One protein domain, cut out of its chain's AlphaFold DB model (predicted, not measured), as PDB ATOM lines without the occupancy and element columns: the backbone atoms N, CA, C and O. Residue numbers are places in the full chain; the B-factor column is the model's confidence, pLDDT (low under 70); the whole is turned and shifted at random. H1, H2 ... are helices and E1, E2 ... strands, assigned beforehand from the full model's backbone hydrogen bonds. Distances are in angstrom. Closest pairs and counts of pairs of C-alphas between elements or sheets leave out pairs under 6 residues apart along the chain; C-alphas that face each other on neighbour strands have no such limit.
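This is residues 172 to 269 and 284 to 354 of the 442 residues of an uncharacterized protein of Chrysochromulina tobinii (UniProt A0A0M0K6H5). Three long helices, H3, H4 and H5, lie side by side as a triangle, with short H6 on H4 and H5 away from H3. H1 and H2 pack on H3, H2 crossing it, while H7 packs on H5 at one end of the body and a thin tail, residues 262 to 269, sticks out. The printed part has 169 residues, with named elements in the order H1, H2, H3, E1, H4, H5, H6, H7: seven helices and one strand, class mostly helix. It is compact, with a radius of gyration of the C-alphas of 16.9 A, yet elongated in outline, 68 by 36 by 26 A.

The longest helix is H5, residues 304 to 323. Its residues 304 to 311 alone touch residues 225 to 229 of the hub, H3, residues 225 to 239; the closest C-alphas, of Tyr 225 and Ile 308, are 6.3 A apart, and the two helices run the same way at a shallow tilt of 25 degrees. H5 and H6, residues 330 to 337, form a helical hairpin at a steep tilt of 45 degrees, with C-alphas 321 and 333 closest at 5.6 A. H7, residues 343 to 354, touches H5 with residues 344 to 348 alone, closest at C-alphas 314 and 344, 7.0 A, at a shallow tilt of 22 degrees, opposite ways. H4, residues 285 to 299, touches H3 at a shallow tilt of 7 degrees, opposite ways, closest at C-alphas 237 and 285, 6.1 A. Residues 287 to 291 of H4 touch H6, closest at C-alphas 287 and 335, 6.2 A. H2, residues 206 to 214, touches H3 about perpendicular, at 89 degrees, closest at C-alphas 210 and 228, 6.4 A. H1, residues 185 to 189, touches H3, closest at C-alphas 188 and 235, 4.5 A, and also touches H2, closest at C-alphas 187 and 213, 5.1 A. E1, residues 258 to 262, pairs with no named strand and is apart from H3 and H4. In H1 to H7 every O i to N i+4 pair is within hydrogen-bond range.

H5 is 28.6 A long, from C-alpha 304 at (-0.417, 55.102, -20.023) to C-alpha 323 at (21.118, 36.601, -23.124). H4 is 20.9 A, H3 20.7 A and H7 16.4 A long, H7 ending at C-alpha 354 (-7.640, 43.634, -7.733).

Without residues 262 to 269, which stand free, the body spans 45 by 38 by 26 A. Residues 270 to 283 are not printed, and C-alphas 269 and 284 are 35.4 A apart across the cut. The links H1 to H2 and H3 to E1 are long. Mean pLDDT of the printed part is 70.6; 82 residues are under 70, among them residues 260 to 269 and 339 to 354.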
ATOM      1  N   PRO A 172       7.809  38.987 -48.896       63.28
ATOM      2  CA  PRO A 172       6.772  39.913 -48.471       63.28
ATOM      3  C   PRO A 172       6.192  39.524 -47.112       63.28
ATOM      4  O   PRO A 172       6.114  38.349 -46.741       63.28
ATOM      5  N   GLU A 173       5.810  40.552 -46.364       61.56
ATOM      6  CA  GLU A 173       5.321  40.424 -45.000       61.56
ATOM      7  C   GLU A 173       4.032  39.603 -44.902       61.56
ATOM      8  O   GLU A 173       3.208  39.585 -45.814       61.56
ATOM      9  N   THR A 174       3.828  38.956 -43.753       55.50
ATOM     10  CA  THR A 174       2.563  38.281 -43.434       55.50
ATOM     11  C   THR A 174       1.444  39.246 -43.072       55.50
ATOM     12  O   THR A 174       0.275  38.908 -43.234       55.50
ATOM     13  N   HIS A 175       1.796  40.439 -42.602       53.69
ATOM     14  CA  HIS A 175       0.864  41.499 -42.261       53.69
ATOM     15  C   HIS A 175       1.434  42.853 -42.680       53.69
ATOM     16  O   HIS A 175       2.620  43.108 -42.478       53.69
ATOM     17  N   THR A 176       0.597  43.725 -43.240       65.38
ATOM     18  CA  THR A 176       1.006  45.074 -43.648       65.38
ATOM     19  C   THR A 176       0.691  46.062 -42.533       65.38
ATOM     20  O   THR A 176      -0.470  46.390 -42.295       65.38
ATOM     21  N   TRP A 177       1.726  46.559 -41.859       63.72
ATOM     22  CA  TRP A 177       1.575  47.536 -40.781       63.72
ATOM     23  C   TRP A 177       1.383  48.968 -41.322       63.72
ATOM     24  O   TRP A 177       2.013  49.337 -42.316       63.72
ATOM     25  N   PRO A 178       0.558  49.812 -40.667       59.03
ATOM     26  CA  PRO A 178       0.397  51.215 -41.038       59.03
ATOM     27  C   PRO A 178       1.727  51.974 -41.094       59.03
ATOM     28  O   PRO A 178       2.590  51.790 -40.235       59.03
ATOM     29  N   ALA A 179       1.854  52.912 -42.041       61.03
ATOM     30  CA  ALA A 179       3.078  53.694 -42.248       61.03
ATOM     31  C   ALA A 179       3.567  54.418 -40.978       61.03
ATOM     32  O   ALA A 179       4.769  54.548 -40.763       61.03
ATOM     33  N   ALA A 180       2.643  54.839 -40.110       60.72
ATOM     34  CA  ALA A 180       2.958  55.492 -38.840       60.72
ATOM     35  C   ALA A 180       3.685  54.580 -37.831       60.72
ATOM     36  O   ALA A 180       4.390  55.083 -36.958       60.72
ATOM     37  N   LEU A 181       3.525  53.256 -37.945       64.94
ATOM     38  CA  LEU A 181       4.151  52.263 -37.065       64.94
ATOM     39  C   LEU A 181       5.470  51.735 -37.620       64.94
ATOM     40  O   LEU A 181       6.228  51.101 -36.879       64.94
ATOM     41  N   LEU A 182       5.760  51.998 -38.897       72.81
ATOM     42  CA  LEU A 182       6.978  51.517 -39.523       72.81
ATOM     43  C   LEU A 182       8.211  52.077 -38.794       72.81
ATOM     44  O   LEU A 182       8.257  53.255 -38.414       72.81
ATOM     45  N   PRO A 183       9.218  51.226 -38.553       81.06
ATOM     46  CA  PRO A 183      10.399  51.624 -37.814       81.06
ATOM     47  C   PRO A 183      11.209  52.647 -38.605       81.06
ATOM     48  O   PRO A 183      11.383  52.532 -39.819       81.06
ATOM     49  N   SER A 184      11.773  53.626 -37.900       82.06
ATOM     50  CA  SER A 184      12.732  54.532 -38.519       82.06
ATOM     51  C   SER A 184      14.057  53.811 -38.773       82.06
ATOM     52  O   SER A 184      14.389  52.807 -38.130       82.06
ATOM     53  N   ARG A 185      14.868  54.351 -39.686       86.19
ATOM     54  CA  ARG A 185      16.189  53.791 -40.000       86.19
ATOM     55  C   ARG A 185      17.070  53.659 -38.755       86.19
ATOM     56  O   ARG A 185      17.756  52.652 -38.598       86.19
ATOM     57  N   ALA A 186      17.046  54.655 -37.869       84.62
ATOM     58  CA  ALA A 186      17.847  54.636 -36.648       84.62
ATOM     59  C   ALA A 186      17.436  53.513 -35.683       84.62
ATOM     60  O   ALA A 186      18.303  52.950 -35.018       84.62
ATOM     61  N   MET A 187      16.146  53.158 -35.631       87.94
ATOM     62  CA  MET A 187      15.671  52.044 -34.805       87.94
ATOM     63  C   MET A 187      16.177  50.703 -35.329       87.94
ATOM     64  O   MET A 187      16.666  49.893 -34.548       87.94
ATOM     65  N   VAL A 188      16.126  50.483 -36.646       89.62
ATOM     66  CA  VAL A 188      16.645  49.249 -37.269       89.62
ATOM     67  C   VAL A 188      18.148  49.113 -37.016       89.62
ATOM     68  O   VAL A 188      18.630  48.049 -36.636       89.62
ATOM     69  N   LEU A 189      18.895  50.211 -37.172       87.81
ATOM     70  CA  LEU A 189      20.343  50.238 -36.946       87.81
ATOM     71  C   LEU A 189      20.742  50.171 -35.466       87.81
ATOM     72  O   LEU A 189      21.917  49.965 -35.173       87.81
ATOM     73  N   ALA A 190      19.802  50.324 -34.529       88.31
ATOM     74  CA  ALA A 190      20.079  50.144 -33.106       88.31
ATOM     75  C   ALA A 190      20.330  48.672 -32.730       88.31
ATOM     76  O   ALA A 190      20.939  48.420 -31.689       88.31
ATOM     77  N   PHE A 191      19.889  47.736 -33.576       88.69
ATOM     78  CA  PHE A 191      20.155  46.307 -33.455       88.69
ATOM     79  C   PHE A 191      21.432  45.941 -34.209       88.69
ATOM     80  O   PHE A 191      21.577  46.241 -35.400       88.69
ATOM     81  N   ASP A 192      22.364  45.278 -33.532       83.56
ATOM     82  CA  ASP A 192      23.624  44.852 -34.138       83.56
ATOM     83  C   ASP A 192      23.394  43.708 -35.137       83.56
ATOM     84  O   ASP A 192      22.402  42.981 -35.077       83.56
ATOM     85  N   LYS A 193      24.306  43.542 -36.100       79.81
ATOM     86  CA  LYS A 193      24.268  42.366 -36.978       79.81
ATOM     87  C   LYS A 193      24.497  41.115 -36.126       79.81
ATOM     88  O   LYS A 193      25.313  41.150 -35.210       79.81
ATOM     89  N   TRP A 194      23.845  40.007 -36.476       77.88
ATOM     90  CA  TRP A 194      24.082  38.708 -35.851       77.88
ATOM     91  C   TRP A 194      24.945  37.814 -36.757       77.88
ATOM     92  O   TRP A 194      24.415  37.159 -37.654       77.88
ATOM     93  N   PRO A 195      26.285  37.823 -36.608       65.56
ATOM     94  CA  PRO A 195      27.160  37.175 -37.581       65.56
ATOM     95  C   PRO A 195      27.389  35.679 -37.324       65.56
ATOM     96  O   PRO A 195      27.683  34.964 -38.276       65.56
ATOM     97  N   VAL A 196      27.306  35.204 -36.074       68.19
ATOM     98  CA  VAL A 196      27.728  33.843 -35.685       68.19
ATOM     99  C   VAL A 196      26.842  33.243 -34.594       68.19
ATOM    100  O   VAL A 196      26.259  33.969 -33.789       68.19
ATOM    101  N   ALA A 197      26.787  31.909 -34.526       62.75
ATOM    102  CA  ALA A 197      25.949  31.202 -33.556       62.75
ATOM    103  C   ALA A 197      26.437  31.207 -32.111       62.75
ATOM    104  O   ALA A 197      25.647  30.988 -31.195       62.75
ATOM    105  N   SER A 198      27.715  31.501 -31.891       61.75
ATOM    106  CA  SER A 198      28.320  31.505 -30.561       61.75
ATOM    107  C   SER A 198      27.998  32.751 -29.731       61.75
ATOM    108  O   SER A 198      28.302  32.767 -28.542       61.75
ATOM    109  N   SER A 199      27.424  33.799 -30.324       66.00
ATOM    110  CA  SER A 199      27.122  35.047 -29.618       66.00
ATOM    111  C   SER A 199      25.786  35.615 -30.080       66.00
ATOM    112  O   SER A 199      25.675  36.086 -31.213       66.00
ATOM    113  N   CYS A 200      24.778  35.586 -29.208       66.31
ATOM    114  CA  CYS A 200      23.533  36.318 -29.427       66.31
ATOM    115  C   CYS A 200      23.813  37.817 -29.612       66.31
ATOM    116  O   CYS A 200      24.754  38.341 -29.005       66.31
ATOM    117  N   PRO A 201      23.032  38.514 -30.453       72.19
ATOM    118  CA  PRO A 201      23.258  39.921 -30.711       72.19
ATOM    119  C   PRO A 201      22.903  40.728 -29.464       72.19
ATOM    120  O   PRO A 201      21.984  40.382 -28.717       72.19
ATOM    121  N   ASN A 202      23.634  41.816 -29.234       73.44
ATOM    122  CA  ASN A 202      23.353  42.689 -28.108       73.44
ATOM    123  C   ASN A 202      22.048  43.456 -28.365       73.44
ATOM    124  O   ASN A 202      21.886  44.104 -29.401       73.44
ATOM    125  N   VAL A 203      21.120  43.394 -27.412       79.88
ATOM    126  CA  VAL A 203      19.864  44.142 -27.464       79.88
ATOM    127  C   VAL A 203      19.946  45.287 -26.467       79.88
ATOM    128  O   VAL A 203      20.090  45.080 -25.263       79.88
ATOM    129  N   ARG A 204      19.882  46.515 -26.988       82.38
ATOM    130  CA  ARG A 204      19.962  47.743 -26.187       82.38
ATOM    131  C   ARG A 204      18.721  47.930 -25.312       82.38
ATOM    132  O   ARG A 204      17.684  47.288 -25.501       82.38
ATOM    133  N   ARG A 205      18.812  48.872 -24.370       85.44
ATOM    134  CA  ARG A 205      17.661  49.307 -23.569       85.44
ATOM    135  C   ARG A 205      16.583  49.906 -24.470       85.44
ATOM    136  O   ARG A 205      16.902  50.661 -25.386       85.44
ATOM    137  N   LEU A 206      15.317  49.624 -24.164       85.12
ATOM    138  CA  LEU A 206      14.175  50.107 -24.943       85.12
ATOM    139  C   LEU A 206      14.190  51.632 -25.099       85.12
ATOM    140  O   LEU A 206      14.067  52.140 -26.209       85.12
ATOM    141  N   SER A 207      14.439  52.352 -24.003       83.06
ATOM    142  CA  SER A 207      14.504  53.815 -23.982       83.06
ATOM    143  C   SER A 207      15.519  54.388 -24.975       83.06
ATOM    144  O   SER A 207      15.224  55.376 -25.637       83.06
ATOM    145  N   GLU A 208      16.682  53.749 -25.136       85.56
ATOM    146  CA  GLU A 208      17.732  54.198 -26.062       85.56
ATOM    147  C   GLU A 208      17.321  54.006 -27.526       85.56
ATOM    148  O   GLU A 208      17.654  54.819 -28.390       85.56
ATOM    149  N   ILE A 209      16.600  52.920 -27.826       86.94
ATOM    150  CA  ILE A 209      16.103  52.642 -29.178       86.94
ATOM    151  C   ILE A 209      14.984  53.631 -29.526       86.94
ATOM    152  O   ILE A 209      14.979  54.197 -30.620       86.94
ATOM    153  N   ILE A 210      14.073  53.878 -28.578       84.44
ATOM    154  CA  ILE A 210      12.980  54.845 -28.723       84.44
ATOM    155  C   ILE A 210      13.532  56.253 -28.943       84.44
ATOM    156  O   ILE A 210      13.126  56.916 -29.894       84.44
ATOM    157  N   GLU A 211      14.488  56.693 -28.124       84.44
ATOM    158  CA  GLU A 211      15.114  58.013 -28.240       84.44
ATOM    159  C   GLU A 211      15.748  58.220 -29.621       84.44
ATOM    160  O   GLU A 211      15.455  59.203 -30.305       84.44
ATOM    161  N   LYS A 212      16.539  57.246 -30.094       79.69
ATOM    162  CA  LYS A 212      17.126  57.279 -31.443       79.69
ATOM    163  C   LYS A 212      16.077  57.335 -32.546       79.69
ATOM    164  O   LYS A 212      16.289  57.993 -33.562       79.69
ATOM    165  N   GLY A 213      14.966  56.626 -32.370       75.81
ATOM    166  CA  GLY A 213      13.887  56.630 -33.343       75.81
ATOM    167  C   GLY A 213      13.114  57.943 -33.377       75.81
ATOM    168  O   GLY A 213      12.797  58.415 -34.465       75.81
ATOM    169  N   ARG A 214      12.878  58.548 -32.207       74.12
ATOM    170  CA  ARG A 214      12.175  59.829 -32.054       74.12
ATOM    171  C   ARG A 214      13.008  61.050 -32.454       74.12
ATOM    172  O   ARG A 214      12.442  62.098 -32.735       74.12
ATOM    173  N   ALA A 215      14.334  60.920 -32.499       67.19
ATOM    174  CA  ALA A 215      15.227  61.967 -32.998       67.19
ATOM    175  C   ALA A 215      15.097  62.207 -34.519       67.19
ATOM    176  O   ALA A 215      15.566  63.224 -35.028       67.19
ATOM    177  N   GLN A 216      14.475  61.280 -35.251       60.91
ATOM    178  CA  GLN A 216      14.087  61.457 -36.653       60.91
ATOM    179  C   GLN A 216      12.642  61.958 -36.710       60.91
ATOM    180  O   GLN A 216      11.877  61.672 -35.797       60.91
ATOM    181  N   THR A 217      12.260  62.706 -37.751       53.97
ATOM    182  CA  THR A 217      10.904  63.262 -37.913       53.97
ATOM    183  C   THR A 217       9.846  62.179 -37.706       53.97
ATOM    184  O   THR A 217       9.620  61.329 -38.566       53.97
ATOM    185  N   VAL A 218       9.219  62.196 -36.531       52.50
ATOM    186  CA  VAL A 218       8.186  61.240 -36.150       52.50
ATOM    187  C   VAL A 218       6.877  61.684 -36.803       52.50
ATOM    188  O   VAL A 218       6.514  62.854 -36.661       52.50
ATOM    189  N   PRO A 219       6.151  60.804 -37.515       49.50
ATOM    190  CA  PRO A 219       4.816  61.129 -38.006       49.50
ATOM    191  C   PRO A 219       3.922  61.600 -36.849       49.50
ATOM    192  O   PRO A 219       3.910  60.982 -35.781       49.50
ATOM    193  N   ALA A 220       3.186  62.696 -37.048       41.19
ATOM    194  CA  ALA A 220       2.262  63.217 -36.040       41.19
ATOM    195  C   ALA A 220       1.285  62.112 -35.586       41.19
ATOM    196  O   ALA A 220       0.678  61.449 -36.425       41.19
ATOM    197  N   GLY A 221       1.147  61.904 -34.269       41.47
ATOM    198  CA  GLY A 221       0.279  60.867 -33.683       41.47
ATOM    199  C   GLY A 221       0.991  59.650 -33.074       41.47
ATOM    200  O   GLY A 221       0.347  58.857 -32.395       41.47
ATOM    201  N   ARG A 222       2.318  59.507 -33.217       49.72
ATOM    202  CA  ARG A 222       3.100  58.418 -32.584       49.72
ATOM    203  C   ARG A 222       3.494  58.694 -31.119       49.72
ATOM    204  O   ARG A 222       4.402  58.083 -30.574       49.72
ATOM    205  N   GLU A 223       2.819  59.615 -30.445       55.34
ATOM    206  CA  GLU A 223       3.173  60.061 -29.086       55.34
ATOM    207  C   GLU A 223       2.823  59.040 -27.983       55.34
ATOM    208  O   GLU A 223       2.951  59.334 -26.796       55.34
ATOM    209  N   SER A 224       2.415  57.824 -28.353       64.88
ATOM    210  CA  SER A 224       2.119  56.740 -27.419       64.88
ATOM    211  C   SER A 224       3.301  55.779 -27.288       64.88
ATOM    212  O   SER A 224       3.841  55.277 -28.273       64.88
ATOM    213  N   TYR A 225       3.656  55.468 -26.041       68.31
ATOM    214  CA  TYR A 225       4.712  54.510 -25.711       68.31
ATOM    215  C   TYR A 225       4.437  53.108 -26.290       68.31
ATOM    216  O   TYR A 225       5.363  52.414 -26.706       68.31
ATOM    217  N   LEU A 226       3.162  52.707 -26.388       69.00
ATOM    218  CA  LEU A 226       2.762  51.452 -27.029       69.00
ATOM    219  C   LEU A 226       3.171  51.416 -28.504       69.00
ATOM    220  O   LEU A 226       3.732  50.428 -28.969       69.00
ATOM    221  N   LEU A 227       2.925  52.505 -29.232       71.06
ATOM    222  CA  LEU A 227       3.271  52.584 -30.649       71.06
ATOM    223  C   LEU A 227       4.786  52.540 -30.852       71.06
ATOM    224  O   LEU A 227       5.257  51.921 -31.800       71.06
ATOM    225  N   ASP A 228       5.557  53.108 -29.925       76.81
ATOM    226  CA  ASP A 228       7.008  52.973 -29.953       76.81
ATOM    227  C   ASP A 228       7.493  51.556 -29.687       76.81
ATOM    228  O   ASP A 228       8.387  51.097 -30.390       76.81
ATOM    229  N   LEU A 229       6.898  50.841 -28.733       79.81
ATOM    230  CA  LEU A 229       7.224  49.435 -28.503       79.81
ATOM    231  C   LEU A 229       6.923  48.584 -29.747       79.81
ATOM    232  O   LEU A 229       7.750  47.762 -30.144       79.81
ATOM    233  N   ILE A 230       5.784  48.821 -30.404       80.88
ATOM    234  CA  ILE A 230       5.421  48.156 -31.664       80.88
ATOM    235  C   ILE A 230       6.455  48.471 -32.749       80.88
ATOM    236  O   ILE A 230       7.000  47.557 -33.366       80.88
ATOM    237  N   SER A 231       6.797  49.746 -32.947       83.12
ATOM    238  CA  SER A 231       7.831  50.139 -33.907       83.12
ATOM    239  C   SER A 231       9.199  49.535 -33.584       83.12
ATOM    240  O   SER A 231       9.935  49.182 -34.500       83.12
ATOM    241  N   VAL A 232       9.558  49.379 -32.309       89.69
ATOM    242  CA  VAL A 232      10.811  48.727 -31.899       89.69
ATOM    243  C   VAL A 232      10.790  47.230 -32.230       89.69
ATOM    244  O   VAL A 232      11.793  46.707 -32.716       89.69
ATOM    245  N   LEU A 233       9.661  46.541 -32.045       89.38
ATOM    246  CA  LEU A 233       9.510  45.139 -32.455       89.38
ATOM    247  C   LEU A 233       9.584  44.971 -33.977       89.38
ATOM    248  O   LEU A 233      10.255  44.059 -34.460       89.38
ATOM    249  N   LEU A 234       8.978  45.883 -34.738       87.19
ATOM    250  CA  LEU A 234       9.101  45.909 -36.198       87.19
ATOM    251  C   LEU A 234      10.537  46.221 -36.646       87.19
ATOM    252  O   LEU A 234      11.037  45.611 -37.590       87.19
ATOM    253  N   ALA A 235      11.246  47.106 -35.940       91.06
ATOM    254  CA  ALA A 235      12.664  47.360 -36.185       91.06
ATOM    255  C   ALA A 235      13.513  46.105 -35.948       91.06
ATOM    256  O   ALA A 235      14.387  45.795 -36.757       91.06
ATOM    257  N   MET A 236      13.232  45.367 -34.870       91.69
ATOM    258  CA  MET A 236      13.900  44.109 -34.543       91.69
ATOM    259  C   MET A 236      13.627  43.039 -35.609       91.69
ATOM    260  O   MET A 236      14.559  42.379 -36.067       91.69
ATOM    261  N   ARG A 237      12.369  42.909 -36.054       88.81
ATOM    262  CA  ARG A 237      11.962  42.025 -37.158       88.81
ATOM    263  C   ARG A 237      12.758  42.310 -38.425       88.81
ATOM    264  O   ARG A 237      13.333  41.389 -38.995       88.81
ATOM    265  N   LYS A 238      12.835  43.581 -38.825       89.12
ATOM    266  CA  LYS A 238      13.596  44.017 -40.000       89.12
ATOM    267  C   LYS A 238      15.093  43.752 -39.847       89.12
ATOM    268  O   LYS A 238      15.731  43.254 -40.769       89.12
ATOM    269  N   ALA A 239      15.664  44.044 -38.678       89.56
ATOM    270  CA  ALA A 239      17.091  43.864 -38.416       89.56
ATOM    271  C   ALA A 239      17.551  42.394 -38.465       89.56
ATOM    272  O   ALA A 239      18.705  42.144 -38.815       89.56
ATOM    273  N   TYR A 240      16.654  41.455 -38.147       86.81
ATOM    274  CA  TYR A 240      16.910  40.011 -38.087       86.81
ATOM    275  C   TYR A 240      16.040  39.216 -39.081       86.81
ATOM    276  O   TYR A 240      15.624  38.091 -38.803       86.81
ATOM    277  N   ALA A 241      15.756  39.794 -40.251       82.38
ATOM    278  CA  ALA A 241      14.994  39.131 -41.313       82.38
ATOM    279  C   ALA A 241      15.822  38.097 -42.108       82.38
ATOM    280  O   ALA A 241      15.260  37.244 -42.798       82.38
ATOM    281  N   GLU A 242      17.155  38.176 -42.030       83.00
ATOM    282  CA  GLU A 242      18.076  37.261 -42.716       83.00
ATOM    283  C   GLU A 242      18.005  35.830 -42.141       83.00
ATOM    284  O   GLU A 242      17.525  35.624 -41.019       83.00
ATOM    285  N   PRO A 243      18.503  34.813 -42.869       81.06
ATOM    286  CA  PRO A 243      18.568  33.454 -42.350       81.06
ATOM    287  C   PRO A 243      19.507  33.318 -41.149       81.06
ATOM    288  O   PRO A 243      20.473  34.067 -40.971       81.06
ATOM    289  N   MET A 244      19.210  32.334 -40.310       79.56
ATOM    290  CA  MET A 244      19.940  32.047 -39.084       79.56
ATOM    291  C   MET A 244      21.420  31.724 -39.364       79.56
ATOM    292  O   MET A 244      21.710  31.020 -40.343       79.56
ATOM    293  N   PRO A 245      22.363  32.205 -38.525       76.38
ATOM    294  CA  PRO A 245      23.766  31.832 -38.639       76.38
ATOM    295  C   PRO A 245      23.962  30.317 -38.558       76.38
ATOM    296  O   PRO A 245      23.147  29.582 -37.995       76.38
ATOM    297  N   GLU A 246      25.071  29.843 -39.108       75.19
ATOM    298  CA  GLU A 246      25.408  28.424 -39.070       75.19
ATOM    299  C   GLU A 246      25.643  27.938 -37.634       75.19
ATOM    300  O   GLU A 246      26.273  28.633 -36.838       75.19
ATOM    301  N   GLY A 247      25.144  26.742 -37.304       70.19
ATOM    302  CA  GLY A 247      25.334  26.113 -35.991       70.19
ATOM    303  C   GLY A 247      24.205  26.327 -34.975       70.19
ATOM    304  O   GLY A 247      24.288  25.798 -33.866       70.19
ATOM    305  N   PHE A 248      23.132  27.044 -35.325       71.81
ATOM    306  CA  PHE A 248      21.945  27.143 -34.468       71.81
ATOM    307  C   PHE A 248      21.053  25.898 -34.501       71.81
ATOM    308  O   PHE A 248      20.931  25.205 -35.512       71.81
ATOM    309  N   LYS A 249      20.345  25.660 -33.391       69.19
ATOM    310  CA  LYS A 249      19.321  24.615 -33.289       69.19
ATOM    311  C   LYS A 249      17.961  25.149 -33.732       69.19
ATOM    312  O   LYS A 249      17.386  26.000 -33.057       69.19
ATOM    313  N   VAL A 250      17.435  24.578 -34.813       68.69
ATOM    314  CA  VAL A 250      16.077  24.849 -35.300       68.69
ATOM    315  C   VAL A 250      15.046  24.211 -34.369       68.69
ATOM    316  O   VAL A 250      15.077  22.999 -34.136       68.69
ATOM    317  N   ASP A 251      14.100  25.004 -33.876       65.38
ATOM    318  CA  ASP A 251      12.909  24.518 -33.183       65.38
ATOM    319  C   ASP A 251      11.716  24.532 -34.141       65.38
ATOM    320  O   ASP A 251      11.100  25.567 -34.379       65.38
ATOM    321  N   LYS A 252      11.342  23.360 -34.665       65.25
ATOM    322  CA  LYS A 252      10.258  23.211 -35.653       65.25
ATOM    323  C   LYS A 252       8.886  23.719 -35.181       65.25
ATOM    324  O   LYS A 252       7.979  23.806 -36.000       65.25
ATOM    325  N   ARG A 253       8.701  24.006 -33.884       61.75
ATOM    326  CA  ARG A 253       7.450  24.568 -33.347       61.75
ATOM    327  C   ARG A 253       7.376  26.089 -33.458       61.75
ATOM    328  O   ARG A 253       6.277  26.628 -33.437       61.75
ATOM    329  N   VAL A 254       8.519  26.768 -33.540       63.94
ATOM    330  CA  VAL A 254       8.606  28.239 -33.498       63.94
ATOM    331  C   VAL A 254       9.283  28.795 -34.751       63.94
ATOM    332  O   VAL A 254       8.877  29.825 -35.287       63.94
ATOM    333  N   ASP A 255      10.265  28.072 -35.281       64.12
ATOM    334  CA  ASP A 255      10.998  28.399 -36.500       64.12
ATOM    335  C   ASP A 255      10.239  27.877 -37.725       64.12
ATOM    336  O   ASP A 255      10.651  26.947 -38.418       64.12
ATOM    337  N   LEU A 256       9.063  28.464 -37.948       58.94
ATOM    338  CA  LEU A 256       8.092  28.014 -38.951       58.94
ATOM    339  C   LEU A 256       8.427  28.477 -40.378       58.94
ATOM    340  O   LEU A 256       7.914  27.916 -41.345       58.94
ATOM    341  N   THR A 257       9.264  29.506 -40.518       67.56
ATOM    342  CA  THR A 257       9.599  30.115 -41.812       67.56
ATOM    343  C   THR A 257      11.001  29.695 -42.233       67.56
ATOM    344  O   THR A 257      11.984  30.190 -41.684       67.56
ATOM    345  N   MET A 258      11.084  28.799 -43.219       71.25
ATOM    346  CA  MET A 258      12.342  28.374 -43.837       71.25
ATOM    347  C   MET A 258      12.659  29.268 -45.037       71.25
ATOM    348  O   MET A 258      11.844  29.392 -45.947       71.25
ATOM    349  N   LEU A 259      13.846  29.861 -45.043       73.44
ATOM    350  CA  LEU A 259      14.349  30.747 -46.085       73.44
ATOM    351  C   LEU A 259      15.380  30.007 -46.940       73.44
ATOM    352  O   LEU A 259      16.234  29.285 -46.415       73.44
ATOM    353  N   GLU A 260      15.303  30.179 -48.259       69.19
ATOM    354  CA  GLU A 260      16.351  29.714 -49.168       69.19
ATOM    355  C   GLU A 260      17.521  30.697 -49.140       69.19
ATOM    356  O   GLU A 260      17.390  31.877 -49.460       69.19
ATOM    357  N   TRP A 261      18.678  30.191 -48.739       69.75
ATOM    358  CA  TRP A 261      19.932  30.913 -48.670       69.75
ATOM    359  C   TRP A 261      20.882  30.392 -49.736       69.75
ATOM    360  O   TRP A 261      20.963  29.189 -49.981       69.75
ATOM    361  N   THR A 262      21.620  31.297 -50.364       65.50
ATOM    362  CA  THR A 262      22.682  30.935 -51.297       65.50
ATOM    363  C   THR A 262      24.003  31.137 -50.574       65.50
ATOM    364  O   THR A 262      24.288  32.252 -50.148       65.50
ATOM    365  N   LEU A 263      24.772  30.067 -50.370       59.59
ATOM    366  CA  LEU A 263      26.096  30.169 -49.765       59.59
ATOM    367  C   LEU A 263      27.006  30.951 -50.720       59.59
ATOM    368  O   LEU A 263      27.080  30.623 -51.903       59.59
ATOM    369  N   ASP A 264      27.694  31.964 -50.192       54.28
ATOM    370  CA  ASP A 264      28.694  32.754 -50.927       54.28
ATOM    371  C   ASP A 264      29.994  31.963 -51.187       54.28
ATOM    372  O   ASP A 264      30.949  32.503 -51.739       54.28
ATOM    373  N   GLU A 265      30.051  30.683 -50.801       47.69
ATOM    374  CA  GLU A 265      31.120  29.782 -51.224       47.69
ATOM    375  C   GLU A 265      30.977  29.512 -52.727       47.69
ATOM    376  O   GLU A 265      30.224  28.637 -53.162       47.69
ATOM    377  N   GLU A 266      31.701  30.295 -53.529       46.38
ATOM    378  CA  GLU A 266      32.022  29.928 -54.904       46.38
ATOM    379  C   GLU A 266      32.779  28.599 -54.859       46.38
ATOM    380  O   GLU A 266      33.865  28.518 -54.281       46.38
ATOM    381  N   ASP A 267      32.212  27.543 -55.447       48.25
ATOM    382  CA  ASP A 267      32.987  26.339 -55.723       48.25
ATOM    383  C   ASP A 267      34.139  26.772 -56.646       48.25
ATOM    384  O   ASP A 267      33.876  27.204 -57.775       48.25
ATOM    385  N   PRO A 268      35.410  26.690 -56.210       52.28
ATOM    386  CA  PRO A 268      36.537  27.169 -57.006       52.28
ATOM    387  C   PRO A 268      36.665  26.423 -58.343       52.28
ATOM    388  O   PRO A 268      37.425  26.847 -59.212       52.28
ATOM    389  N   LYS A 269      35.943  25.307 -58.518       54.72
ATOM    390  CA  LYS A 269      35.899  24.524 -59.756       54.72
ATOM    391  C   LYS A 269      34.680  24.812 -60.635       54.72
ATOM    392  O   LYS A 269      34.711  24.432 -61.802       54.72
ATOM    393  N   SER A 284      11.356  35.206 -36.928       80.38
ATOM    394  CA  SER A 284      10.168  34.977 -37.746       80.38
ATOM    395  C   SER A 284       9.209  36.164 -37.674       80.38
ATOM    396  O   SER A 284       8.718  36.511 -36.598       80.38
ATOM    397  N   GLY A 285       8.872  36.730 -38.838       77.06
ATOM    398  CA  GLY A 285       7.883  37.807 -38.945       77.06
ATOM    399  C   GLY A 285       6.525  37.438 -38.349       77.06
ATOM    400  O   GLY A 285       5.962  38.229 -37.607       77.06
ATOM    401  N   LYS A 286       6.070  36.190 -38.540       76.56
ATOM    402  CA  LYS A 286       4.810  35.682 -37.966       76.56
ATOM    403  C   LYS A 286       4.773  35.763 -36.440       76.56
ATOM    404  O   LYS A 286       3.737  36.075 -35.862       76.56
ATOM    405  N   ILE A 287       5.899  35.467 -35.789       79.88
ATOM    406  CA  ILE A 287       6.001  35.511 -34.326       79.88
ATOM    407  C   ILE A 287       5.957  36.955 -33.832       79.88
ATOM    408  O   ILE A 287       5.291  37.238 -32.840       79.88
ATOM    409  N   VAL A 288       6.622  37.871 -34.538       82.38
ATOM    410  CA  VAL A 288       6.584  39.297 -34.198       82.38
ATOM    411  C   VAL A 288       5.191  39.878 -34.423       82.38
ATOM    412  O   VAL A 288       4.686  40.576 -33.549       82.38
ATOM    413  N   ASP A 289       4.538  39.545 -35.536       77.00
ATOM    414  CA  ASP A 289       3.180  40.009 -35.822       77.00
ATOM    415  C   ASP A 289       2.203  39.517 -34.744       77.00
ATOM    416  O   ASP A 289       1.414  40.294 -34.209       77.00
ATOM    417  N   SER A 290       2.315  38.245 -34.341       73.75
ATOM    418  CA  SER A 290       1.529  37.691 -33.235       73.75
ATOM    419  C   SER A 290       1.799  38.418 -31.913       73.75
ATOM    420  O   SER A 290       0.851  38.787 -31.221       73.75
ATOM    421  N   ALA A 291       3.065  38.687 -31.580       75.75
ATOM    422  CA  ALA A 291       3.441  39.432 -30.380       75.75
ATOM    423  C   ALA A 291       2.853  40.854 -30.364       75.75
ATOM    424  O   ALA A 291       2.366  41.305 -29.329       75.75
ATOM    425  N   ILE A 292       2.851  41.547 -31.508       75.19
ATOM    426  CA  ILE A 292       2.261  42.887 -31.640       75.19
ATOM    427  C   ILE A 292       0.745  42.838 -31.429       75.19
ATOM    428  O   ILE A 292       0.206  43.660 -30.691       75.19
ATOM    429  N   LEU A 293       0.049  41.862 -32.018       69.81
ATOM    430  CA  LEU A 293      -1.396  41.703 -31.822       69.81
ATOM    431  C   LEU A 293      -1.751  41.433 -30.347       69.81
ATOM    432  O   LEU A 293      -2.705  42.013 -29.824       69.81
ATOM    433  N   HIS A 294      -0.952  40.621 -29.650       65.94
ATOM    434  CA  HIS A 294      -1.113  40.388 -28.209       65.94
ATOM    435  C   HIS A 294      -0.838  41.652 -27.387       65.94
ATOM    436  O   HIS A 294      -1.578  41.960 -26.458       65.94
ATOM    437  N   LEU A 295       0.188  42.427 -27.746       67.50
ATOM    438  CA  LEU A 295       0.484  43.701 -27.090       67.50
ATOM    439  C   LEU A 295      -0.671  44.690 -27.210       67.50
ATOM    440  O   LEU A 295      -1.054  45.292 -26.213       67.50
ATOM    441  N   ILE A 296      -1.220  44.860 -28.414       65.25
ATOM    442  CA  ILE A 296      -2.324  45.795 -28.659       65.25
ATOM    443  C   ILE A 296      -3.536  45.406 -27.808       65.25
ATOM    444  O   ILE A 296      -4.059  46.240 -27.072       65.25
ATOM    445  N   THR A 297      -3.935  44.134 -27.860       59.31
ATOM    446  CA  THR A 297      -5.116  43.626 -27.140       59.31
ATOM    447  C   THR A 297      -4.960  43.691 -25.621       59.31
ATOM    448  O   THR A 297      -5.899  44.066 -24.923       59.31
ATOM    449  N   ALA A 298      -3.779  43.370 -25.094       58.00
ATOM    450  CA  ALA A 298      -3.550  43.335 -23.654       58.00
ATOM    451  C   ALA A 298      -3.255  44.716 -23.036       58.00
ATOM    452  O   ALA A 298      -3.456  44.902 -21.836       58.00
ATOM    453  N   LEU A 299      -2.782  45.689 -23.825       58.72
ATOM    454  CA  LEU A 299      -2.427  47.027 -23.333       58.72
ATOM    455  C   LEU A 299      -3.534  48.063 -23.494       58.72
ATOM    456  O   LEU A 299      -3.490  49.075 -22.797       58.72
ATOM    457  N   GLU A 300      -4.522  47.835 -24.362       54.34
ATOM    458  CA  GLU A 300      -5.659  48.742 -24.554       54.34
ATOM    459  C   GLU A 300      -6.383  49.144 -23.250       54.34
ATOM    460  O   GLU A 300      -6.614  50.344 -23.072       54.34
ATOM    461  N   PRO A 301      -6.698  48.230 -22.303       56.25
ATOM    462  CA  PRO A 301      -7.449  48.601 -21.100       56.25
ATOM    463  C   PRO A 301      -6.608  49.355 -20.054       56.25
ATOM    464  O   PRO A 301      -7.159  49.946 -19.123       56.25
ATOM    465  N   LEU A 302      -5.280  49.371 -20.205       58.03
ATOM    466  CA  LEU A 302      -4.364  49.919 -19.211       58.03
ATOM    467  C   LEU A 302      -4.197  51.439 -19.333       58.03
ATOM    468  O   LEU A 302      -4.272  52.032 -20.407       58.03
ATOM    469  N   THR A 303      -3.873  52.090 -18.216       66.50
ATOM    470  CA  THR A 303      -3.447  53.501 -18.222       66.50
ATOM    471  C   THR A 303      -2.066  53.662 -18.867       66.50
ATOM    472  O   THR A 303      -1.245  52.749 -18.814       66.50
ATOM    473  N   GLU A 304      -1.737  54.844 -19.406       66.62
ATOM    474  CA  GLU A 304      -0.417  55.102 -20.023       66.62
ATOM    475  C   GLU A 304       0.763  54.753 -19.098       66.62
ATOM    476  O   GLU A 304       1.745  54.152 -19.527       66.62
ATOM    477  N   ARG A 305       0.649  55.026 -17.792       69.81
ATOM    478  CA  ARG A 305       1.686  54.664 -16.813       69.81
ATOM    479  C   ARG A 305       1.870  53.146 -16.676       69.81
ATOM    480  O   ARG A 305       2.996  52.676 -16.501       69.81
ATOM    481  N   GLN A 306       0.779  52.386 -16.738       67.81
ATOM    482  CA  GLN A 306       0.816  50.924 -16.707       67.81
ATOM    483  C   GLN A 306       1.374  50.359 -18.016       67.81
ATOM    484  O   GLN A 306       2.201  49.456 -17.956       67.81
ATOM    485  N   LYS A 307       1.019  50.939 -19.172       68.44
ATOM    486  CA  LYS A 307       1.595  50.562 -20.474       68.44
ATOM    487  C   LYS A 307       3.113  50.731 -20.496       68.44
ATOM    488  O   LYS A 307       3.811  49.818 -20.925       68.44
ATOM    489  N   ILE A 308       3.618  51.854 -19.976       76.25
ATOM    490  CA  ILE A 308       5.063  52.114 -19.855       76.25
ATOM    491  C   ILE A 308       5.732  51.049 -18.982       76.25
ATOM    492  O   ILE A 308       6.679  50.394 -19.403       76.25
ATOM    493  N   THR A 309       5.194  50.832 -17.778       78.44
ATOM    494  CA  THR A 309       5.761  49.869 -16.821       78.44
ATOM    495  C   THR A 309       5.773  48.451 -17.391       78.44
ATOM    496  O   THR A 309       6.760  47.725 -17.251       78.44
ATOM    497  N   LEU A 310       4.684  48.049 -18.051       74.31
ATOM    498  CA  LEU A 310       4.554  46.714 -18.611       74.31
ATOM    499  C   LEU A 310       5.460  46.523 -19.827       74.31
ATOM    500  O   LEU A 310       6.140  45.506 -19.908       74.31
ATOM    501  N   GLY A 311       5.536  47.503 -20.730       78.75
ATOM    502  CA  GLY A 311       6.428  47.425 -21.885       78.75
ATOM    503  C   GLY A 311       7.908  47.389 -21.498       78.75
ATOM    504  O   GLY A 311       8.642  46.569 -22.046       78.75
ATOM    505  N   ASP A 312       8.333  48.163 -20.493       81.75
ATOM    506  CA  ASP A 312       9.700  48.079 -19.959       81.75
ATOM    507  C   ASP A 312       9.970  46.698 -19.340       81.75
ATOM    508  O   ASP A 312      11.050  46.131 -19.512       81.75
ATOM    509  N   THR A 313       8.989  46.132 -18.632       82.06
ATOM    510  CA  THR A 313       9.107  44.797 -18.021       82.06
ATOM    511  C   THR A 313       9.248  43.715 -19.089       82.06
ATOM    512  O   THR A 313      10.189  42.925 -19.032       82.06
ATOM    513  N   LEU A 314       8.372  43.726 -20.098       83.56
ATOM    514  CA  LEU A 314       8.416  42.796 -21.227       83.56
ATOM    515  C   LEU A 314       9.734  42.915 -21.991       83.56
ATOM    516  O   LEU A 314      10.355  41.908 -22.317       83.56
ATOM    517  N   TRP A 315      10.209  44.135 -22.239       87.88
ATOM    518  CA  TRP A 315      11.475  44.330 -22.937       87.88
ATOM    519  C   TRP A 315      12.667  43.802 -22.142       87.88
ATOM    520  O   TRP A 315      13.524  43.117 -22.694       87.88
ATOM    521  N   ASN A 316      12.727  44.082 -20.840       85.12
ATOM    522  CA  ASN A 316      13.808  43.585 -19.992       85.12
ATOM    523  C   ASN A 316      13.799  42.054 -19.895       85.12
ATOM    524  O   ASN A 316      14.864  41.436 -19.899       85.12
ATOM    525  N   GLU A 317      12.617  41.435 -19.860       84.62
ATOM    526  CA  GLU A 317      12.498  39.978 -19.895       84.62
ATOM    527  C   GLU A 317      12.940  39.405 -21.244       84.62
ATOM    528  O   GLU A 317      13.675  38.420 -21.271       84.62
ATOM    529  N   LEU A 318      12.607  40.068 -22.357       86.88
ATOM    530  CA  LEU A 318      13.116  39.708 -23.680       86.88
ATOM    531  C   LEU A 318      14.646  39.765 -23.724       86.88
ATOM    532  O   LEU A 318      15.276  38.806 -24.163       86.88
ATOM    533  N   VAL A 319      15.255  40.851 -23.245       85.25
ATOM    534  CA  VAL A 319      16.721  40.994 -23.185       85.25
ATOM    535  C   VAL A 319      17.345  39.881 -22.335       85.25
ATOM    536  O   VAL A 319      18.343  39.281 -22.742       85.25
ATOM    537  N   SER A 320      16.737  39.555 -21.190       82.31
ATOM    538  CA  SER A 320      17.177  38.451 -20.335       82.31
ATOM    539  C   SER A 320      17.080  37.105 -21.053       82.31
ATOM    540  O   SER A 320      18.059  36.363 -21.076       82.31
ATOM    541  N   GLU A 321      15.946  36.789 -21.681       82.06
ATOM    542  CA  GLU A 321      15.768  35.541 -22.432       82.06
ATOM    543  C   GLU A 321      16.790  35.429 -23.566       82.06
ATOM    544  O   GLU A 321      17.425  34.384 -23.698       82.06
ATOM    545  N   ILE A 322      17.024  36.509 -24.324       80.25
ATOM    546  CA  ILE A 322      18.018  36.547 -25.409       80.25
ATOM    547  C   ILE A 322      19.429  36.267 -24.888       80.25
ATOM    548  O   ILE A 322      20.174  35.512 -25.516       80.25
ATOM    549  N   SER A 323      19.792  36.813 -23.724       75.44
ATOM    550  CA  SER A 323      21.118  36.601 -23.124       75.44
ATOM    551  C   SER A 323      21.385  35.149 -22.705       75.44
ATOM    552  O   SER A 323      22.541  34.737 -22.624       75.44
ATOM    553  N   VAL A 324      20.331  34.358 -22.483       73.44
ATOM    554  CA  VAL A 324      20.407  32.946 -22.069       73.44
ATOM    555  C   VAL A 324      20.216  31.990 -23.263       73.44
ATOM    556  O   VAL A 324      20.308  30.767 -23.114       73.44
ATOM    557  N   LEU A 325      19.988  32.510 -24.478       69.12
ATOM    558  CA  LEU A 325      19.881  31.701 -25.698       69.12
ATOM    559  C   LEU A 325      21.246  31.079 -26.061       69.12
ATOM    560  O   LEU A 325      22.016  31.614 -26.849       69.12
ATOM    561  N   ASN A 326      21.534  29.889 -25.538       62.22
ATOM    562  CA  ASN A 326      22.718  29.097 -25.892       62.22
ATOM    563  C   ASN A 326      22.534  28.368 -27.242       62.22
ATOM    564  O   ASN A 326      22.357  27.149 -27.277       62.22
ATOM    565  N   GLY A 327      22.535  29.104 -28.358       59.03
ATOM    566  CA  GLY A 327      22.375  28.523 -29.702       59.03
ATOM    567  C   GLY A 327      20.921  28.218 -30.087       59.03
ATOM    568  O   GLY A 327      20.653  27.277 -30.839       59.03
ATOM    569  N   HIS A 328      19.979  29.009 -29.562       66.19
ATOM    570  CA  HIS A 328      18.543  28.942 -29.853       66.19
ATOM    571  C   HIS A 328      18.037  30.216 -30.564       66.19
ATOM    572  O   HIS A 328      18.633  31.281 -30.440       66.19
ATOM    573  N   SER A 329      16.924  30.095 -31.292       73.00
ATOM    574  CA  SER A 329      16.279  31.145 -32.103       73.00
ATOM    575  C   SER A 329      15.765  32.359 -31.305       73.00
ATOM    576  O   SER A 329      15.145  32.180 -30.252       73.00
ATOM    577  N   LEU A 330      15.908  33.584 -31.843       81.62
ATOM    578  CA  LEU A 330      15.272  34.798 -31.284       81.62
ATOM    579  C   LEU A 330      13.746  34.693 -31.289       81.62
ATOM    580  O   LEU A 330      13.090  35.188 -30.372       81.62
ATOM    581  N   SER A 331      13.179  33.999 -32.280       81.44
ATOM    582  CA  SER A 331      11.737  33.759 -32.375       81.44
ATOM    583  C   SER A 331      11.204  33.075 -31.115       81.44
ATOM    584  O   SER A 331      10.102  33.372 -30.662       81.44
ATOM    585  N   ARG A 332      12.002  32.209 -30.482       79.25
ATOM    586  CA  ARG A 332      11.632  31.548 -29.225       79.25
ATOM    587  C   ARG A 332      11.566  32.516 -28.048       79.25
ATOM    588  O   ARG A 332      10.645  32.400 -27.244       79.25
ATOM    589  N   ALA A 333      12.517  33.442 -27.936       82.19
ATOM    590  CA  ALA A 333      12.504  34.442 -26.868       82.19
ATOM    591  C   ALA A 333      11.294  35.375 -27.009       82.19
ATOM    592  O   ALA A 333      10.557  35.570 -26.045       82.19
ATOM    593  N   VAL A 334      11.019  35.855 -28.228       84.31
ATOM    594  CA  VAL A 334       9.839  36.689 -28.507       84.31
ATOM    595  C   VAL A 334       8.545  35.927 -28.208       84.31
ATOM    596  O   VAL A 334       7.701  36.432 -27.473       84.31
ATOM    597  N   ALA A 335       8.409  34.691 -28.696       78.44
ATOM    598  CA  ALA A 335       7.221  33.876 -28.446       78.44
ATOM    599  C   ALA A 335       6.988  33.618 -26.949       78.44
ATOM    600  O   ALA A 335       5.852  33.637 -26.498       78.44
ATOM    601  N   ARG A 336       8.044  33.404 -26.155       78.19
ATOM    602  CA  ARG A 336       7.911  33.210 -24.703       78.19
ATOM    603  C   ARG A 336       7.402  34.462 -24.004       78.19
ATOM    604  O   ARG A 336       6.413  34.388 -23.281       78.19
ATOM    605  N   VAL A 337       8.063  35.591 -24.237       81.81
ATOM    606  CA  VAL A 337       7.802  36.834 -23.503       81.81
ATOM    607  C   VAL A 337       6.459  37.449 -23.877       81.81
ATOM    608  O   VAL A 337       5.739  37.925 -23.002       81.81
ATOM    609  N   PHE A 338       6.093  37.398 -25.159       75.25
ATOM    610  CA  PHE A 338       4.880  38.032 -25.681       75.25
ATOM    611  C   PHE A 338       3.714  37.056 -25.905       75.25
ATOM    612  O   PHE A 338       2.722  37.432 -26.524       75.25
ATOM    613  N   SER A 339       3.797  35.823 -25.391       68.94
ATOM    614  CA  SER A 339       2.642  34.915 -25.351       68.94
ATOM    615  C   SER A 339       1.680  35.276 -24.222       68.94
ATOM    616  O   SER A 339       2.105  35.731 -23.161       68.94
ATOM    617  N   SER A 340       0.392  34.987 -24.410       53.44
ATOM    618  CA  SER A 340      -0.651  35.102 -23.376       53.44
ATOM    619  C   SER A 340      -0.342  34.321 -22.087       53.44
ATOM    620  O   SER A 340      -0.828  34.671 -21.012       53.44
ATOM    621  N   ASP A 341       0.511  33.299 -22.175       53.06
ATOM    622  CA  ASP A 341       0.947  32.471 -21.048       53.06
ATOM    623  C   ASP A 341       2.114  33.069 -20.245       53.06
ATOM    624  O   ASP A 341       2.503  32.508 -19.214       53.06
ATOM    625  N   SER A 342       2.684  34.199 -20.676       57.81
ATOM    626  CA  SER A 342       3.759  34.858 -19.932       57.81
ATOM    627  C   SER A 342       3.283  35.271 -18.542       57.81
ATOM    628  O   SER A 342       2.216  35.871 -18.366       57.81
ATOM    629  N   ARG A 343       4.116  35.011 -17.528       58.72
ATOM    630  CA  ARG A 343       3.838  35.425 -16.145       58.72
ATOM    631  C   ARG A 343       3.659  36.935 -16.026       58.72
ATOM    632  O   ARG A 343       2.823  37.369 -15.244       58.72
ATOM    633  N   VAL A 344       4.380  37.707 -16.839       60.00
ATOM    634  CA  VAL A 344       4.274  39.171 -16.893       60.00
ATOM    635  C   VAL A 344       2.847  39.606 -17.225       60.00
ATOM    636  O   VAL A 344       2.280  40.454 -16.538       60.00
ATOM    637  N   TRP A 345       2.235  38.966 -18.223       59.88
ATOM    638  CA  TRP A 345       0.851  39.228 -18.618       59.88
ATOM    639  C   TRP A 345      -0.145  38.754 -17.562       59.88
ATOM    640  O   TRP A 345      -1.061  39.485 -17.190       59.88
ATOM    641  N   GLN A 346       0.070  37.561 -17.007       57.81
ATOM    642  CA  GLN A 346      -0.800  37.023 -15.961       57.81
ATOM    643  C   GLN A 346      -0.799  37.875 -14.687       57.81
ATOM    644  O   GLN A 346      -1.828  37.963 -14.016       57.81
ATOM    645  N   ASP A 347       0.328  38.486 -14.334       58.84
ATOM    646  CA  ASP A 347       0.446  39.321 -13.143       58.84
ATOM    647  C   ASP A 347      -0.116  40.733 -13.380       58.84
ATOM    648  O   ASP A 347      -0.847  41.234 -12.523       58.84
ATOM    649  N   ALA A 348       0.064  41.307 -14.576       54.38
ATOM    650  CA  ALA A 348      -0.587  42.559 -14.973       54.38
ATOM    651  C   ALA A 348      -2.129  42.455 -14.946       54.38
ATOM    652  O   ALA A 348      -2.808  43.305 -14.368       54.38
ATOM    653  N   CYS A 349      -2.696  41.361 -15.471       50.19
ATOM    654  CA  CYS A 349      -4.143  41.125 -15.447       50.19
ATOM    655  C   CYS A 349      -4.698  40.848 -14.033       50.19
ATOM    656  O   CYS A 349      -5.882  41.081 -13.764       50.19
ATOM    657  N   LYS A 350      -3.880  40.332 -13.103       51.06
ATOM    658  CA  LYS A 350      -4.285  40.127 -11.697       51.06
ATOM    659  C   LYS A 350      -4.337  41.441 -10.926       51.06
ATOM    660  O   LYS A 350      -5.272  41.632 -10.145       51.06
ATOM    661  N   GLU A 351      -3.373  42.336 -11.146       46.09
ATOM    662  CA  GLU A 351      -3.385  43.667 -10.535       46.09
ATOM    663  C   GLU A 351      -4.637  44.447 -10.952       46.09
ATOM    664  O   GLU A 351      -5.329  44.999 -10.094       46.09
ATOM    665  N   GLU A 352      -5.029  44.362 -12.224       42.31
ATOM    666  CA  GLU A 352      -6.223  45.026 -12.748       42.31
ATOM    667  C   GLU A 352      -7.522  44.526 -12.082       42.31
ATOM    668  O   GLU A 352      -8.330  45.320 -11.584       42.31
ATOM    669  N   ARG A 353      -7.677  43.198 -11.942       38.19
ATOM    670  CA  ARG A 353      -8.809  42.566 -11.232       38.19
ATOM    671  C   ARG A 353      -8.863  42.931  -9.750       38.19
ATOM    672  O   ARG A 353      -9.950  42.975  -9.175       38.19
ATOM    673  N   SER A 354      -7.715  43.195  -9.130       39.28
ATOM    674  CA  SER A 354      -7.640  43.634  -7.733       39.28
ATOM    675  C   SER A 354      -7.922  45.134  -7.558       39.28
ATOM    676  O   SER A 354      -8.456  45.536  -6.523       39.28
TER     677      SER A 354